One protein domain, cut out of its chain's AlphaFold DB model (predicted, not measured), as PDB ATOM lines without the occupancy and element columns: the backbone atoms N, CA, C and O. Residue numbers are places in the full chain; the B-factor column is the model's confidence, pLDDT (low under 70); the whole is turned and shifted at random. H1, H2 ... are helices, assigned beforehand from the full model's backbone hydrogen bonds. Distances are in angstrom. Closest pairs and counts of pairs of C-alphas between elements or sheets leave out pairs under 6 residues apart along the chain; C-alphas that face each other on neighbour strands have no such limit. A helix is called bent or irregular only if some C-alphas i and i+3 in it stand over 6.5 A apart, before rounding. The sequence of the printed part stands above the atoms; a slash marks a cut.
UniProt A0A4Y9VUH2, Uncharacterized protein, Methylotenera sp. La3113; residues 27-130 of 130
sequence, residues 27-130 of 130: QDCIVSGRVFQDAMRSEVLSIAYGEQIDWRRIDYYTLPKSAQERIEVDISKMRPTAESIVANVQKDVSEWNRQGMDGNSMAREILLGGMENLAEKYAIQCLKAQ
ATOM      1  N   GLN A  27      39.952 -51.135  25.090       87.25
ATOM      2  CA  GLN A  27      40.593 -50.024  25.777       87.25
ATOM      3  C   GLN A  27      39.871 -48.705  25.488       87.25
ATOM      4  O   GLN A  27      39.627 -47.947  26.425       87.25
ATOM      5  N   ASP A  28      39.456 -48.467  24.244       86.94
ATOM      6  CA  ASP A  28      38.710 -47.261  23.866       86.94
ATOM      7  C   ASP A  28      37.367 -47.182  24.594       86.94
ATOM      8  O   ASP A  28      37.018 -46.124  25.114       86.94
ATOM      9  N   CYS A  29      36.646 -48.301  24.735       89.38
ATOM     10  CA  CYS A  29      35.403 -48.335  25.513       89.38
ATOM     11  C   CYS A  29      35.628 -48.061  27.008       89.38
ATOM     12  O   CYS A  29      34.831 -47.360  27.632       89.38
ATOM     13  N   ILE A  30      36.718 -48.573  27.594       91.06
ATOM     14  CA  ILE A  30      37.071 -48.310  28.998       91.06
ATOM     15  C   ILE A  30      37.409 -46.828  29.210       91.06
ATOM     16  O   ILE A  30      36.945 -46.228  30.181       91.06
ATOM     17  N   VAL A  31      38.215 -46.233  28.323       92.19
ATOM     18  CA  VAL A  31      38.560 -44.803  28.398       92.19
ATOM     19  C   VAL A  31      37.300 -43.961  28.197       92.19
ATOM     20  O   VAL A  31      37.014 -43.108  29.031       92.19
ATOM     21  N   SER A  32      36.499 -44.267  27.174       93.19
ATOM     22  CA  SER A  32      35.235 -43.576  26.888       93.19
ATOM     23  C   SER A  32      34.272 -43.620  28.072       93.19
ATOM     24  O   SER A  32      33.645 -42.614  28.375       93.19
ATOM     25  N   GLY A  33      34.196 -44.744  28.791       94.62
ATOM     26  CA  GLY A  33      33.387 -44.846  30.005       94.62
ATOM     27  C   GLY A  33      33.808 -43.858  31.093       94.62
ATOM     28  O   GLY A  33      32.955 -43.195  31.681       94.62
ATOM     29  N   ARG A  34      35.115 -43.698  31.339       95.06
ATOM     30  CA  ARG A  34      35.609 -42.708  32.314       95.06
ATOM     31  C   ARG A  34      35.293 -41.279  31.880       95.06
ATOM     32  O   ARG A  34      34.713 -40.537  32.665       95.06
ATOM     33  N   VAL A  35      35.594 -40.942  30.623       94.44
ATOM     34  CA  VAL A  35      35.294 -39.619  30.050       94.44
ATOM     35  C   VAL A  35      33.800 -39.317  30.148       94.44
ATOM     36  O   VAL A  35      33.417 -38.233  30.576       94.44
ATOM     37  N   PHE A  36      32.946 -40.288  29.817       95.06
ATOM     38  CA  PHE A  36      31.496 -40.150  29.917       95.06
ATOM     39  C   PHE A  36      31.036 -39.885  31.353       95.06
ATOM     40  O   PHE A  36      30.226 -38.988  31.581       95.06
ATOM     41  N   GLN A  37      31.560 -40.624  32.336       95.06
ATOM     42  CA  GLN A  37      31.224 -40.400  33.742       95.06
ATOM     43  C   GLN A  37      31.631 -38.995  34.199       95.06
ATOM     44  O   GLN A  37      30.828 -38.303  34.821       95.06
ATOM     45  N   ASP A  38      32.847 -38.555  33.886       93.75
ATOM     46  CA  ASP A  38      33.324 -37.234  34.301       93.75
ATOM     47  C   ASP A  38      32.575 -36.098  33.589       93.75
ATOM     48  O   ASP A  38      32.259 -35.073  34.202       93.75
ATOM     49  N   ALA A  39      32.204 -36.305  32.326       93.75
ATOM     50  CA  ALA A  39      31.357 -35.383  31.586       93.75
ATOM     51  C   ALA A  39      29.940 -35.311  32.178       93.75
ATOM     52  O   ALA A  39      29.440 -34.214  32.391       93.75
ATOM     53  N   MET A  40      29.326 -36.441  32.547       95.12
ATOM     54  CA  MET A  40      28.021 -36.464  33.225       95.12
ATOM     55  C   MET A  40      28.059 -35.797  34.605       95.12
ATOM     56  O   MET A  40      27.126 -35.078  34.963       95.12
ATOM     57  N   ARG A  41      29.140 -35.987  35.375       94.50
ATOM     58  CA  ARG A  41      29.347 -35.272  36.648       94.50
ATOM     59  C   ARG A  41      29.403 -33.770  36.415       94.50
ATOM     60  O   ARG A  41      28.738 -33.020  37.121       94.50
ATOM     61  N   SER A  42      30.164 -33.346  35.412       93.56
ATOM     62  CA  SER A  42      30.289 -31.933  35.052       93.56
ATOM     63  C   SER A  42      28.961 -31.358  34.552       93.56
ATOM     64  O   SER A  42      28.595 -30.257  34.940       93.56
ATOM     65  N   GLU A  43      28.197 -32.121  33.770       94.38
ATOM     66  CA  GLU A  43      26.861 -31.752  33.294       94.38
ATOM     67  C   GLU A  43      25.892 -31.528  34.465       94.38
ATOM     68  O   GLU A  43      25.221 -30.501  34.532       94.38
ATOM     69  N   VAL A  44      25.859 -32.430  35.450       95.81
ATOM     70  CA  VAL A  44      25.005 -32.258  36.637       95.81
ATOM     71  C   VAL A  44      25.427 -31.071  37.491       95.81
ATOM     72  O   VAL A  44      24.565 -30.336  37.967       95.81
ATOM     73  N   LEU A  45      26.729 -30.841  37.662       94.88
ATOM     74  CA  LEU A  45      27.225 -29.664  38.378       94.88
ATOM     75  C   LEU A  45      26.941 -28.365  37.612       94.88
ATOM     76  O   LEU A  45      26.615 -27.352  38.229       94.88
ATOM     77  N   SER A  46      26.982 -28.399  36.280       95.00
ATOM     78  CA  SER A  46      26.565 -27.288  35.423       95.00
ATOM     79  C   SER A  46      25.087 -26.970  35.619       95.00
ATOM     80  O   SER A  46      24.731 -25.807  35.788       95.00
ATOM     81  N   ILE A  47      24.222 -27.984  35.631       95.69
ATOM     82  CA  ILE A  47      22.777 -27.802  35.823       95.69
ATOM     83  C   ILE A  47      22.476 -27.292  37.240       95.69
ATOM     84  O   ILE A  47      21.665 -26.384  37.407       95.69
ATOM     85  N   ALA A  48      23.116 -27.861  38.265       95.56
ATOM     86  CA  ALA A  48      22.832 -27.540  39.662       95.56
ATOM     87  C   ALA A  48      23.441 -26.209  40.126       95.56
ATOM     88  O   ALA A  48      22.831 -25.513  40.936       95.56
ATOM     89  N   TYR A  49      24.638 -25.866  39.641       94.88
ATOM     90  CA  TYR A  49      25.457 -24.787  40.202       94.88
ATOM     91  C   TYR A  49      26.062 -23.848  39.149       94.88
ATOM     92  O   TYR A  49      26.767 -22.907  39.511       94.88
ATOM     93  N   GLY A  50      25.812 -24.073  37.856       93.19
ATOM     94  CA  GLY A  50      26.385 -23.262  36.776       93.19
ATOM     95  C   GLY A  50      27.884 -23.483  36.550       93.19
ATOM     96  O   GLY A  50      28.541 -22.635  35.943       93.19
ATOM     97  N   GLU A  51      28.447 -24.587  37.048       92.44
ATOM     98  CA  GLU A  51      29.852 -24.942  36.821       92.44
ATOM     99  C   GLU A  51      30.116 -25.253  35.343       92.44
ATOM    100  O   GLU A  51      29.357 -25.969  34.700       92.44
ATOM    101  N   GLN A  52      31.212 -24.734  34.788       86.25
ATOM    102  CA  GLN A  52      31.579 -25.028  33.402       86.25
ATOM    103  C   GLN A  52      32.276 -26.385  33.285       86.25
ATOM    104  O   GLN A  52      33.134 -26.731  34.099       86.25
ATOM    105  N   ILE A  53      31.953 -27.120  32.220       80.19
ATOM    106  CA  ILE A  53      32.634 -28.370  31.880       80.19
ATOM    107  C   ILE A  53      34.026 -28.051  31.328       80.19
ATOM    108  O   ILE A  53      34.162 -27.417  30.280       80.19
ATOM    109  N   ASP A  54      35.067 -28.537  32.003       85.12
ATOM    110  CA  ASP A  54      36.435 -28.503  31.488       85.12
ATOM    111  C   ASP A  54      36.746 -29.792  30.718       85.12
ATOM    112  O   ASP A  54      37.258 -30.772  31.264       85.12
ATOM    113  N   TRP A  55      36.459 -29.771  29.415       80.62
ATOM    114  CA  TRP A  55      36.707 -30.891  28.502       80.62
ATOM    115  C   TRP A  55      38.182 -31.304  28.412       80.62
ATOM    116  O   TRP A  55      38.481 -32.450  28.080       80.62
ATOM    117  N   ARG A  56      39.126 -30.402  28.721       79.94
ATOM    118  CA  ARG A  56      40.559 -30.739  28.712       79.94
ATOM    119  C   ARG A  56      40.941 -31.574  29.922       79.94
ATOM    120  O   ARG A  56      41.818 -32.422  29.812       79.94
ATOM    121  N   ARG A  57      40.289 -31.337  31.058       82.12
ATOM    122  CA  ARG A  57      40.559 -32.041  32.314       82.12
ATOM    123  C   ARG A  57      40.033 -33.477  32.326       82.12
ATOM    124  O   ARG A  57      40.520 -34.278  33.114       82.12
ATOM    125  N   ILE A  58      39.065 -33.794  31.471       85.44
ATOM    126  CA  ILE A  58      38.410 -35.110  31.419       85.44
ATOM    127  C   ILE A  58      38.896 -35.975  30.250       85.44
ATOM    128  O   ILE A  58      38.159 -36.834  29.784       85.44
ATOM    129  N   ASP A  59      40.103 -35.723  29.731       84.88
ATOM    130  CA  ASP A  59      40.744 -36.479  28.641       84.88
ATOM    131  C   ASP A  59      39.914 -36.621  27.347       84.88
ATOM    132  O   ASP A  59      40.261 -37.406  26.462       84.88
ATOM    133  N   TYR A  60      38.851 -35.832  27.178       88.50
ATOM    134  CA  TYR A  60      37.903 -35.954  26.068       88.50
ATOM    135  C   TYR A  60      38.587 -35.859  24.698       88.50
ATOM    136  O   TYR A  60      38.345 -36.674  23.810       88.50
ATOM    137  N   TYR A  61      39.524 -34.920  24.547       88.06
ATOM    138  CA  TYR A  61      40.250 -34.704  23.292       88.06
ATOM    139  C   TYR A  61      41.277 -35.796  22.953       88.06
ATOM    140  O   TYR A  61      41.831 -35.778  21.853       88.06
ATOM    141  N   THR A  62      41.548 -36.734  23.866       87.50
ATOM    142  CA  THR A  62      42.427 -37.888  23.603       87.50
ATOM    143  C   THR A  62      41.699 -39.024  22.884       87.50
ATOM    144  O   THR A  62      42.343 -39.895  22.298       87.50
ATOM    145  N   LEU A  63      40.363 -39.010  22.900       85.81
ATOM    146  CA  LEU A  63      39.536 -40.023  22.261       85.81
ATOM    147  C   LEU A  63      39.500 -39.851  20.735       85.81
ATOM    148  O   LEU A  63      39.590 -38.725  20.234       85.81
ATOM    149  N   PRO A  64      39.274 -40.932  19.971       86.31
ATOM    150  CA  PRO A  64      38.896 -40.825  18.566       86.31
ATOM    151  C   PRO A  64      37.643 -39.956  18.380       86.31
ATOM    152  O   PRO A  64      36.744 -39.959  19.223       86.31
ATOM    153  N   LYS A  65      37.535 -39.253  17.245       86.56
ATOM    154  CA  LYS A  65      36.390 -38.363  16.959       86.56
ATOM    155  C   LYS A  65      35.029 -39.063  17.037       86.56
ATOM    156  O   LYS A  65      34.084 -38.496  17.563       86.56
ATOM    157  N   SER A  66      34.936 -40.307  16.574       83.62
ATOM    158  CA  SER A  66      33.701 -41.093  16.668       83.62
ATOM    159  C   SER A  66      33.265 -41.335  18.119       83.62
ATOM    160  O   SER A  66      32.076 -41.300  18.425       83.62
ATOM    161  N   ALA A  67      34.215 -41.558  19.031       86.75
ATOM    162  CA  ALA A  67      33.930 -41.727  20.452       86.75
ATOM    163  C   ALA A  67      33.520 -40.405  21.110       86.75
ATOM    164  O   ALA A  67      32.564 -40.386  21.883       86.75
ATOM    165  N   GLN A  68      34.189 -39.310  20.744       89.44
ATOM    166  CA  GLN A  68      33.828 -37.947  21.138       89.44
ATOM    167  C   GLN A  68      32.368 -37.618  20.777       89.44
ATOM    168  O   GLN A  68      31.590 -37.245  21.656       89.44
ATOM    169  N   GLU A  69      31.973 -37.842  19.520       89.56
ATOM    170  CA  GLU A  69      30.612 -37.585  19.021       89.56
ATOM    171  C   GLU A  69      29.556 -38.447  19.731       89.56
ATOM    172  O   GLU A  69      28.495 -37.951  20.113       89.56
ATOM    173  N   ARG A  70      29.835 -39.739  19.960       89.12
ATOM    174  CA  ARG A  70      28.907 -40.611  20.703       89.12
ATOM    175  C   ARG A  70      28.697 -40.140  22.136       89.12
ATOM    176  O   ARG A  70      27.557 -40.105  22.592       89.12
ATOM    177  N   ILE A  71      29.770 -39.758  22.827       91.44
ATOM    178  CA  ILE A  71      29.694 -39.246  24.200       91.44
ATOM    179  C   ILE A  71      28.833 -37.983  24.252       91.44
ATOM    180  O   ILE A  71      27.943 -37.903  25.093       91.44
ATOM    181  N   GLU A  72      29.038 -37.028  23.342       91.62
ATOM    182  CA  GLU A  72      28.221 -35.805  23.278       91.62
ATOM    183  C   GLU A  72      26.738 -36.117  23.060       91.62
ATOM    184  O   GLU A  72      25.871 -35.591  23.764       91.62
ATOM    185  N   VAL A  73      26.439 -37.009  22.112       91.81
ATOM    186  CA  VAL A  73      25.070 -37.444  21.824       91.81
ATOM    187  C   VAL A  73      24.436 -38.104  23.048       91.81
ATOM    188  O   VAL A  73      23.291 -37.803  23.386       91.81
ATOM    189  N   ASP A  74      25.154 -38.994  23.727       92.56
ATOM    190  CA  ASP A  74      24.619 -39.718  24.876       92.56
ATOM    191  C   ASP A  74      24.449 -38.811  26.104       92.56
ATOM    192  O   ASP A  74      23.423 -38.904  26.777       92.56
ATOM    193  N   ILE A  75      25.359 -37.861  26.348       92.12
ATOM    194  CA  ILE A  75      25.176 -36.821  27.377       92.12
ATOM    195  C   ILE A  75      23.933 -35.989  27.067       92.12
ATOM    196  O   ILE A  75      23.085 -35.793  27.940       92.12
ATOM    197  N   SER A  76      23.762 -35.556  25.813       93.25
ATOM    198  CA  SER A  76      22.589 -34.776  25.410       93.25
ATOM    199  C   SER A  76      21.278 -35.536  25.627       93.25
ATOM    200  O   SER A  76      20.279 -34.916  25.990       93.25
ATOM    201  N   LYS A  77      21.254 -36.861  25.423       94.31
ATOM    202  CA  LYS A  77      20.074 -37.697  25.718       94.31
ATOM    203  C   LYS A  77      19.809 -37.820  27.216       94.31
ATOM    204  O   LYS A  77      18.654 -37.927  27.616       94.31
ATOM    205  N   MET A  78      20.861 -37.827  28.031       93.75
ATOM    206  CA  MET A  78      20.768 -37.959  29.486       93.75
ATOM    207  C   MET A  78      20.443 -36.638  30.191       93.75
ATOM    208  O   MET A  78      19.964 -36.673  31.325       93.75
ATOM    209  N   ARG A  79      20.646 -35.485  29.538       94.56
ATOM    210  CA  ARG A  79      20.388 -34.152  30.108       94.56
ATOM    211  C   ARG A  79      18.998 -34.007  30.753       94.56
ATOM    212  O   ARG A  79      18.966 -33.617  31.915       94.56
ATOM    213  N   PRO A  80      17.867 -34.390  30.126       96.69
ATOM    214  CA  PRO A  80      16.555 -34.282  30.776       96.69
ATOM    215  C   PRO A  80      16.437 -35.118  32.060       96.69
ATOM    216  O   PRO A  80      15.781 -34.728  33.026       96.69
ATOM    217  N   THR A  81      17.091 -36.285  32.099       94.94
ATOM    218  CA  THR A  81      17.160 -37.111  33.311       94.94
ATOM    219  C   THR A  81      18.004 -36.430  34.387       94.94
ATOM    220  O   THR A  81      17.585 -36.392  35.542       94.94
ATOM    221  N   ALA A  82      19.150 -35.858  34.015       95.31
ATOM    222  CA  ALA A  82      20.003 -35.090  34.917       95.31
ATOM    223  C   ALA A  82      19.264 -33.874  35.507       95.31
ATOM    224  O   ALA A  82      19.274 -33.692  36.721       95.31
ATOM    225  N   GLU A  83      18.550 -33.106  34.682       97.12
ATOM    226  CA  GLU A  83      17.714 -31.974  35.109       97.12
ATOM    227  C   GLU A  83      16.648 -32.398  36.121       97.12
ATOM    228  O   GLU A  83      16.484 -31.756  37.157       97.12
ATOM    229  N   SER A  84      15.958 -33.513  35.865       97.19
ATOM    230  CA  SER A  84      14.952 -34.059  36.782       97.19
ATOM    231  C   SER A  84      15.554 -34.460  38.134       97.19
ATOM    232  O   SER A  84      15.007 -34.125  39.188       97.19
ATOM    233  N   ILE A  85      16.707 -35.139  38.123       95.81
ATOM    234  CA  ILE A  85      17.418 -35.534  39.345       95.81
ATOM    235  C   ILE A  85      17.863 -34.293  40.130       95.81
ATOM    236  O   ILE A  85      17.578 -34.202  41.324       95.81
ATOM    237  N   VAL A  86      18.490 -33.319  39.463       97.44
ATOM    238  CA  VAL A  86      18.922 -32.059  40.086       97.44
ATOM    239  C   VAL A  86      17.740 -31.322  40.702       97.44
ATOM    240  O   VAL A  86      17.803 -30.942  41.869       97.44
ATOM    241  N   ALA A  87      16.642 -31.171  39.963       97.50
ATOM    242  CA  ALA A  87      15.447 -30.496  40.454       97.50
ATOM    243  C   ALA A  87      14.843 -31.195  41.679       97.50
ATOM    244  O   ALA A  87      14.296 -30.524  42.552       97.50
ATOM    245  N   ASN A  88      14.920 -32.524  41.764       96.81
ATOM    246  CA  ASN A  88      14.437 -33.255  42.932       96.81
ATOM    247  C   ASN A  88      15.330 -33.041  44.154       96.81
ATOM    248  O   ASN A  88      14.800 -32.734  45.214       96.81
ATOM    249  N   VAL A  89      16.654 -33.109  44.001       97.19
ATOM    250  CA  VAL A  89      17.591 -32.879  45.117       97.19
ATOM    251  C   VAL A  89      17.539 -31.427  45.607       97.19
ATOM    252  O   VAL A  89      17.546 -31.170  46.807       97.19
ATOM    253  N   GLN A  90      17.434 -30.458  44.694       96.75
ATOM    254  CA  GLN A  90      17.418 -29.031  45.036       96.75
ATOM    255  C   GLN A  90      16.189 -28.607  45.860       96.75
ATOM    256  O   GLN A  90      16.258 -27.620  46.592       96.75
ATOM    257  N   LYS A  91      15.077 -29.356  45.802       97.25
ATOM    258  CA  LYS A  91      13.885 -29.087  46.633       97.25
ATOM    259  C   LYS A  91      14.167 -29.240  48.127       97.25
ATOM    260  O   LYS A  91      13.589 -28.503  48.926       97.25
ATOM    261  N   ASP A  92      15.075 -30.140  48.495       97.69
ATOM    262  CA  ASP A  92      15.340 -30.486  49.892       97.69
ATOM    263  C   ASP A  92      16.385 -29.566  50.544       97.69
ATOM    264  O   ASP A  92      16.446 -29.460  51.770       97.69
ATOM    265  N   VAL A  93      17.151 -28.808  49.748       97.56
ATOM    266  CA  VAL A  93      18.226 -27.916  50.229       97.56
ATOM    267  C   VAL A  93      17.730 -26.931  51.288       97.56
ATOM    268  O   VAL A  93      18.383 -26.729  52.312       97.56
ATOM    269  N   SER A  94      16.557 -26.328  51.077       97.19
ATOM    270  CA  SER A  94      15.991 -25.364  52.033       97.19
ATOM    271  C   SER A  94      15.587 -26.015  53.359       97.19
ATOM    272  O   SER A  94      15.699 -25.388  54.412       97.19
ATOM    273  N   GLU A  95      15.123 -27.265  53.327       98.06
ATOM    274  CA  GLU A  95      14.811 -28.038  54.534       98.06
ATOM    275  C   GLU A  95      16.097 -28.399  55.286       98.06
ATOM    276  O   GLU A  95      16.190 -28.144  56.485       98.06
ATOM    277  N   TRP A  96      17.119 -28.899  54.589       98.19
ATOM    278  CA  TRP A  96      18.411 -29.235  55.194       98.19
ATOM    279  C   TRP A  96      19.075 -28.031  55.860       98.19
ATOM    280  O   TRP A  96      19.526 -28.130  57.003       98.19
ATOM    281  N   ASN A  97      19.040 -26.869  55.206       98.06
ATOM    282  CA  ASN A  97      19.541 -25.623  55.786       98.06
ATOM    283  C   ASN A  97      18.767 -25.231  57.058       98.06
ATOM    284  O   ASN A  97      19.368 -24.798  58.040       98.06
ATOM    285  N   ARG A  98      17.439 -25.418  57.083       97.88
ATOM    286  CA  ARG A  98      16.607 -25.150  58.274       97.88
ATOM    287  C   ARG A  98      16.965 -26.062  59.449       97.88
ATOM    288  O   ARG A  98      16.865 -25.643  60.597       97.88
ATOM    289  N   GLN A  99      17.395 -27.287  59.159       97.69
ATOM    290  CA  GLN A  99      17.855 -28.267  60.145       97.69
ATOM    291  C   GLN A  99      19.304 -28.020  60.607       97.69
ATOM    292  O   GLN A  99      19.828 -28.789  61.409       97.69
ATOM    293  N   GLY A 100      19.953 -26.947  60.136       97.50
ATOM    294  CA  GLY A 100      21.324 -26.595  60.511       97.50
ATOM    295  C   GLY A 100      22.400 -27.393  59.773       97.50
ATOM    296  O   GLY A 100      23.550 -27.402  60.205       97.50
ATOM    297  N   MET A 101      22.042 -28.069  58.679       97.56
ATOM    298  CA  MET A 101      22.976 -28.793  57.816       97.56
ATOM    299  C   MET A 101      23.422 -27.902  56.652       97.56
ATOM    300  O   MET A 101      22.702 -26.985  56.257       97.56
ATOM    301  N   ASP A 102      24.587 -28.184  56.065       97.50
ATOM    302  CA  ASP A 102      24.991 -27.551  54.804       97.50
ATOM    303  C   ASP A 102      24.279 -28.245  53.632       97.50
ATOM    304  O   ASP A 102      24.761 -29.237  53.074       97.50
ATOM    305  N   GLY A 103      23.096 -27.739  53.280       97.31
ATOM    306  CA  GLY A 103      22.252 -28.327  52.248       97.31
ATOM    307  C   GLY A 103      22.887 -28.314  50.856       97.31
ATOM    308  O   GLY A 103      22.632 -29.225  50.072       97.31
ATOM    309  N   ASN A 104      23.747 -27.339  50.545       96.25
ATOM    310  CA  ASN A 104      24.427 -27.287  49.249       96.25
ATOM    311  C   ASN A 104      25.510 -28.359  49.142       96.25
ATOM    312  O   ASN A 104      25.582 -29.046  48.120       96.25
ATOM    313  N   SER A 105      26.320 -28.526  50.191       96.81
ATOM    314  CA  SER A 105      27.321 -29.596  50.241       96.81
ATOM    315  C   SER A 105      26.659 -30.973  50.178       96.81
ATOM    316  O   SER A 105      27.068 -31.815  49.382       96.81
ATOM    317  N   MET A 106      25.558 -31.169  50.907       97.00
ATOM    318  CA  MET A 106      24.802 -32.424  50.889       97.00
ATOM    319  C   MET A 106      24.158 -32.710  49.527       97.00
ATOM    320  O   MET A 106      24.261 -33.825  49.016       97.00
ATOM    321  N   ALA A 107      23.549 -31.702  48.895       97.00
ATOM    322  CA  ALA A 107      23.024 -31.828  47.539       97.00
ATOM    323  C   ALA A 107      24.122 -32.256  46.560       97.00
ATOM    324  O   ALA A 107      23.909 -33.158  45.750       97.00
ATOM    325  N   ARG A 108      25.312 -31.655  46.665       96.69
ATOM    326  CA  ARG A 108      26.455 -32.000  45.817       96.69
ATOM    327  C   ARG A 108      26.872 -33.454  46.018       96.69
ATOM    328  O   ARG A 108      27.088 -34.159  45.034       96.69
ATOM    329  N   GLU A 109      26.972 -33.905  47.264       95.75
ATOM    330  CA  GLU A 109      27.322 -35.290  47.595       95.75
ATOM    331  C   GLU A 109      26.298 -36.287  47.049       95.75
ATOM    332  O   GLU A 109      26.688 -37.253  46.399       95.75
ATOM    333  N   ILE A 110      25.001 -36.025  47.223       95.69
ATOM    334  CA  ILE A 110      23.926 -36.887  46.706       95.69
ATOM    335  C   ILE A 110      23.978 -36.964  45.177       95.69
ATOM    336  O   ILE A 110      23.928 -38.054  44.602       95.69
ATOM    337  N   LEU A 111      24.106 -35.814  44.511       95.62
ATOM    338  CA  LEU A 111      24.143 -35.733  43.051       95.62
ATOM    339  C   LEU A 111      25.349 -36.466  42.459       95.62
ATOM    340  O   LEU A 111      25.209 -37.166  41.456       95.62
ATOM    341  N   LEU A 112      26.526 -36.327  43.072       94.31
ATOM    342  CA  LEU A 112      27.746 -36.980  42.597       94.31
ATOM    343  C   LEU A 112      27.832 -38.453  43.016       94.31
ATOM    344  O   LEU A 112      28.364 -39.256  42.252       94.31
ATOM    345  N   GLY A 113      27.299 -38.821  44.182       91.94
ATOM    346  CA  GLY A 113      27.238 -40.205  44.662       91.94
ATOM    347  C   GLY A 113      26.281 -41.070  43.841       91.94
ATOM    348  O   GLY A 113      26.570 -42.229  43.559       91.94
ATOM    349  N   GLY A 114      25.188 -40.495  43.329       85.75
ATOM    350  CA  GLY A 114      24.262 -41.188  42.422       85.75
ATOM    351  C   GLY A 114      24.869 -41.614  41.075       85.75
ATOM    352  O   GLY A 114      24.208 -42.299  40.294       85.75
ATOM    353  N   MET A 115      26.114 -41.220  40.791       88.94
ATOM    354  CA  MET A 115      26.812 -41.498  39.535       88.94
ATOM    355  C   MET A 115      27.840 -42.625  39.609       88.94
ATOM    356  O   MET A 115      28.576 -42.860  38.646       88.94
ATOM    357  N   GLU A 116      27.906 -43.340  40.726       85.69
ATOM    358  CA  GLU A 116      28.793 -44.488  40.854       85.69
ATOM    359  C   GLU A 116      28.535 -45.528  39.747       85.69
ATOM    360  O   GLU A 116      27.399 -45.851  39.384       85.69
ATOM    361  N   ASN A 117      29.625 -46.074  39.204       91.06
ATOM    362  CA  ASN A 117      29.629 -47.129  38.183       91.06
ATOM    363  C   ASN A 117      29.083 -46.722  36.799       91.06
ATOM    364  O   ASN A 117      28.910 -47.587  35.935       91.06
ATOM    365  N   LEU A 118      28.838 -45.430  36.538       92.75
ATOM    366  CA  LEU A 118      28.473 -44.946  35.197       92.75
ATOM    367  C   LEU A 118      29.545 -45.299  34.162       92.75
ATOM    368  O   LEU A 118      29.202 -45.742  33.065       92.75
ATOM    369  N   ALA A 119      30.823 -45.193  34.534       94.44
ATOM    370  CA  ALA A 119      31.927 -45.548  33.651       94.44
ATOM    371  C   ALA A 119      31.888 -47.019  33.214       94.44
ATOM    372  O   ALA A 119      32.035 -47.321  32.030       94.44
ATOM    373  N   GLU A 120      31.646 -47.935  34.154       93.94
ATOM    374  CA  GLU A 120      31.557 -49.369  33.866       93.94
ATOM    375  C   GLU A 120      30.348 -49.683  32.980       93.94
ATOM    376  O   GLU A 120      30.480 -50.359  31.956       93.94
ATOM    377  N   LYS A 121      29.171 -49.147  33.329       93.06
ATOM    378  CA  LYS A 121      27.937 -49.347  32.555       93.06
ATOM    379  C   LYS A 121      28.092 -48.855  31.118       93.06
ATOM    380  O   LYS A 121      27.691 -49.563  30.193       93.06
ATOM    381  N   TYR A 122      28.705 -47.686  30.930       93.31
ATOM    382  CA  TYR A 122      28.960 -47.129  29.604       93.31
ATOM    383  C   TYR A 122      29.954 -47.983  28.810       93.31
ATOM    384  O   TYR A 122      29.686 -48.332  27.663       93.31
ATOM    385  N   ALA A 123      31.064 -48.402  29.428       91.94
ATOM    386  CA  ALA A 123      32.048 -49.265  28.774       91.94
ATOM    387  C   ALA A 123      31.428 -50.595  28.302       91.94
ATOM    388  O   ALA A 123      31.702 -51.043  27.189       91.94
ATOM    389  N   ILE A 124      30.546 -51.203  29.105       91.69
ATOM    390  CA  ILE A 124      29.812 -52.423  28.729       91.69
ATOM    391  C   ILE A 124      28.875 -52.170  27.543       91.69
ATOM    392  O   ILE A 124      28.789 -53.010  26.648       91.69
ATOM    393  N   GLN A 125      28.156 -51.046  27.524       88.75
ATOM    394  CA  GLN A 125      27.276 -50.700  26.404       88.75
ATOM    395  C   GLN A 125      28.067 -50.454  25.117       88.75
ATOM    396  O   GLN A 125      27.696 -50.993  24.078       88.75
ATOM    397  N   CYS A 126      29.183 -49.729  25.205       87.38
ATOM    398  CA  CYS A 126      30.106 -49.508  24.093       87.38
ATOM    399  C   CYS A 126      30.579 -50.835  23.484       87.38
ATOM    400  O   CYS A 126      30.501 -51.014  22.275       87.38
ATOM    401  N   LEU A 127      30.979 -51.800  24.320       85.81
ATOM    402  CA  LEU A 127      31.406 -53.129  23.871       85.81
ATOM    403  C   LEU A 127      30.287 -53.939  23.200       85.81
ATOM    404  O   LEU A 127      30.563 -54.736  22.312       85.81
ATOM    405  N   LYS A 128      29.030 -53.767  23.630       85.38
ATOM    406  CA  LYS A 128      27.866 -54.467  23.059       85.38
ATOM    407  C   LYS A 128      27.380 -53.875  21.737       85.38
ATOM    408  O   LYS A 128      26.635 -54.545  21.033       85.38
ATOM    409  N   ALA A 129      27.725 -52.621  21.456       77.62
ATOM    410  CA  ALA A 129      27.321 -51.914  20.245       77.62
ATOM    411  C   ALA A 129      28.258 -52.174  19.046       77.62
ATOM    412  O   ALA A 129      28.019 -51.612  17.978       77.62
ATOM    413  N   GLN A 130      29.308 -52.981  19.245       68.12
ATOM    414  CA  GLN A 130      30.261 -53.420  18.218       68.12
ATOM    415  C   GLN A 130      29.721 -54.579  17.383       68.12
ATOM    416  O   GLN A 130      29.002 -55.435  17.949       68.12
TER     417      GLN A 130
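This is residues 27 to 130 of the 130 residues of an uncharacterized protein of Methylotenera sp. La3113 (UniProt A0A4Y9VUH2). A long bent helix, H2, makes one side of an elongated body, and H3 and H4 come back one after the other along the other side, with H1 in the middle between them. H2b and H3 form a helical hairpin at one end, while a long link of 15 residues leads from the end of H1 back to the beginning of H2a. The printed part has 104 residues with four named helices, in the order H1, H2, H3, H4, and no named strand; the class is all helix. It is only just compact, close to loose, with a radius of gyration of the C-alphas of 15.2 A, and the C-alphas span 50 by 25 by 20 A.

H1 is residues 27 to 49, 32.8 A from first to last C-alpha, and begins at C-alpha 27 at (40.593, -50.024, 25.777). H2, residues 65 to 98, was assigned as one helix by its hydrogen bonds but is bent: C-alphas 77 and 80 are 7.0 A apart. Its arms are H2a, residues 65 to 77, 18.5 A long, and H2b, residues 80 to 98, 29.0 A long, ending at C-alpha 98 at (16.607, -25.150, 58.274). H2b is itself irregular, with C-alphas 91 and 94 6.9 A apart, and has a kink of 25 degrees near residue 92. H3 is residues 103 to 113, 14.9 A, and H4 is residues 118 to 128, 15.4 A, ending at C-alpha 128 at (27.866, -54.467, 23.059).

H1 is the hub. It touches H2a at a steep tilt of 38 degrees, the same way; the closest C-alphas, of Phe 36 and Ile 71, are 6.1 A apart. With residues 43 to 48 alone it touches H2b, where the C-alphas of Ala 48 and Val 86 come closest, at 6.0 A. With residues 29 to 37 alone it touches H4, opposite ways at a steep tilt of 43 degrees; the closest C-alphas, of Gly 33 and Ala 119, are 4.0 A apart. H1 and H3 only just touch, with 3 pairs of C-alphas within 8 A, the closest those of Arg 41 and Leu 112 at 6.4 A. In the hairpin of H2b and H3 the tilt is shallow at 34.6 degrees, only just short of steep, and the closest C-alphas, of Val 93 and Gly 103, are 4.5 A apart. H4 is apart from H2a, H2b and H3. Every O i to N i+4 pair is within hydrogen-bond range in H1, H2a, H3 and H4, and 10 of 15 are in H2b.

The two C-alphas farthest apart, of Arg 98 and Gln 130, are 50.9 A apart. The printed part has no cut. The link from H1 to H2 is long; those from H2 to H3 and from H3 to H4 are tight. Mean pLDDT of the printed part is 92.1, and residue 130, the chain's last, is under 70.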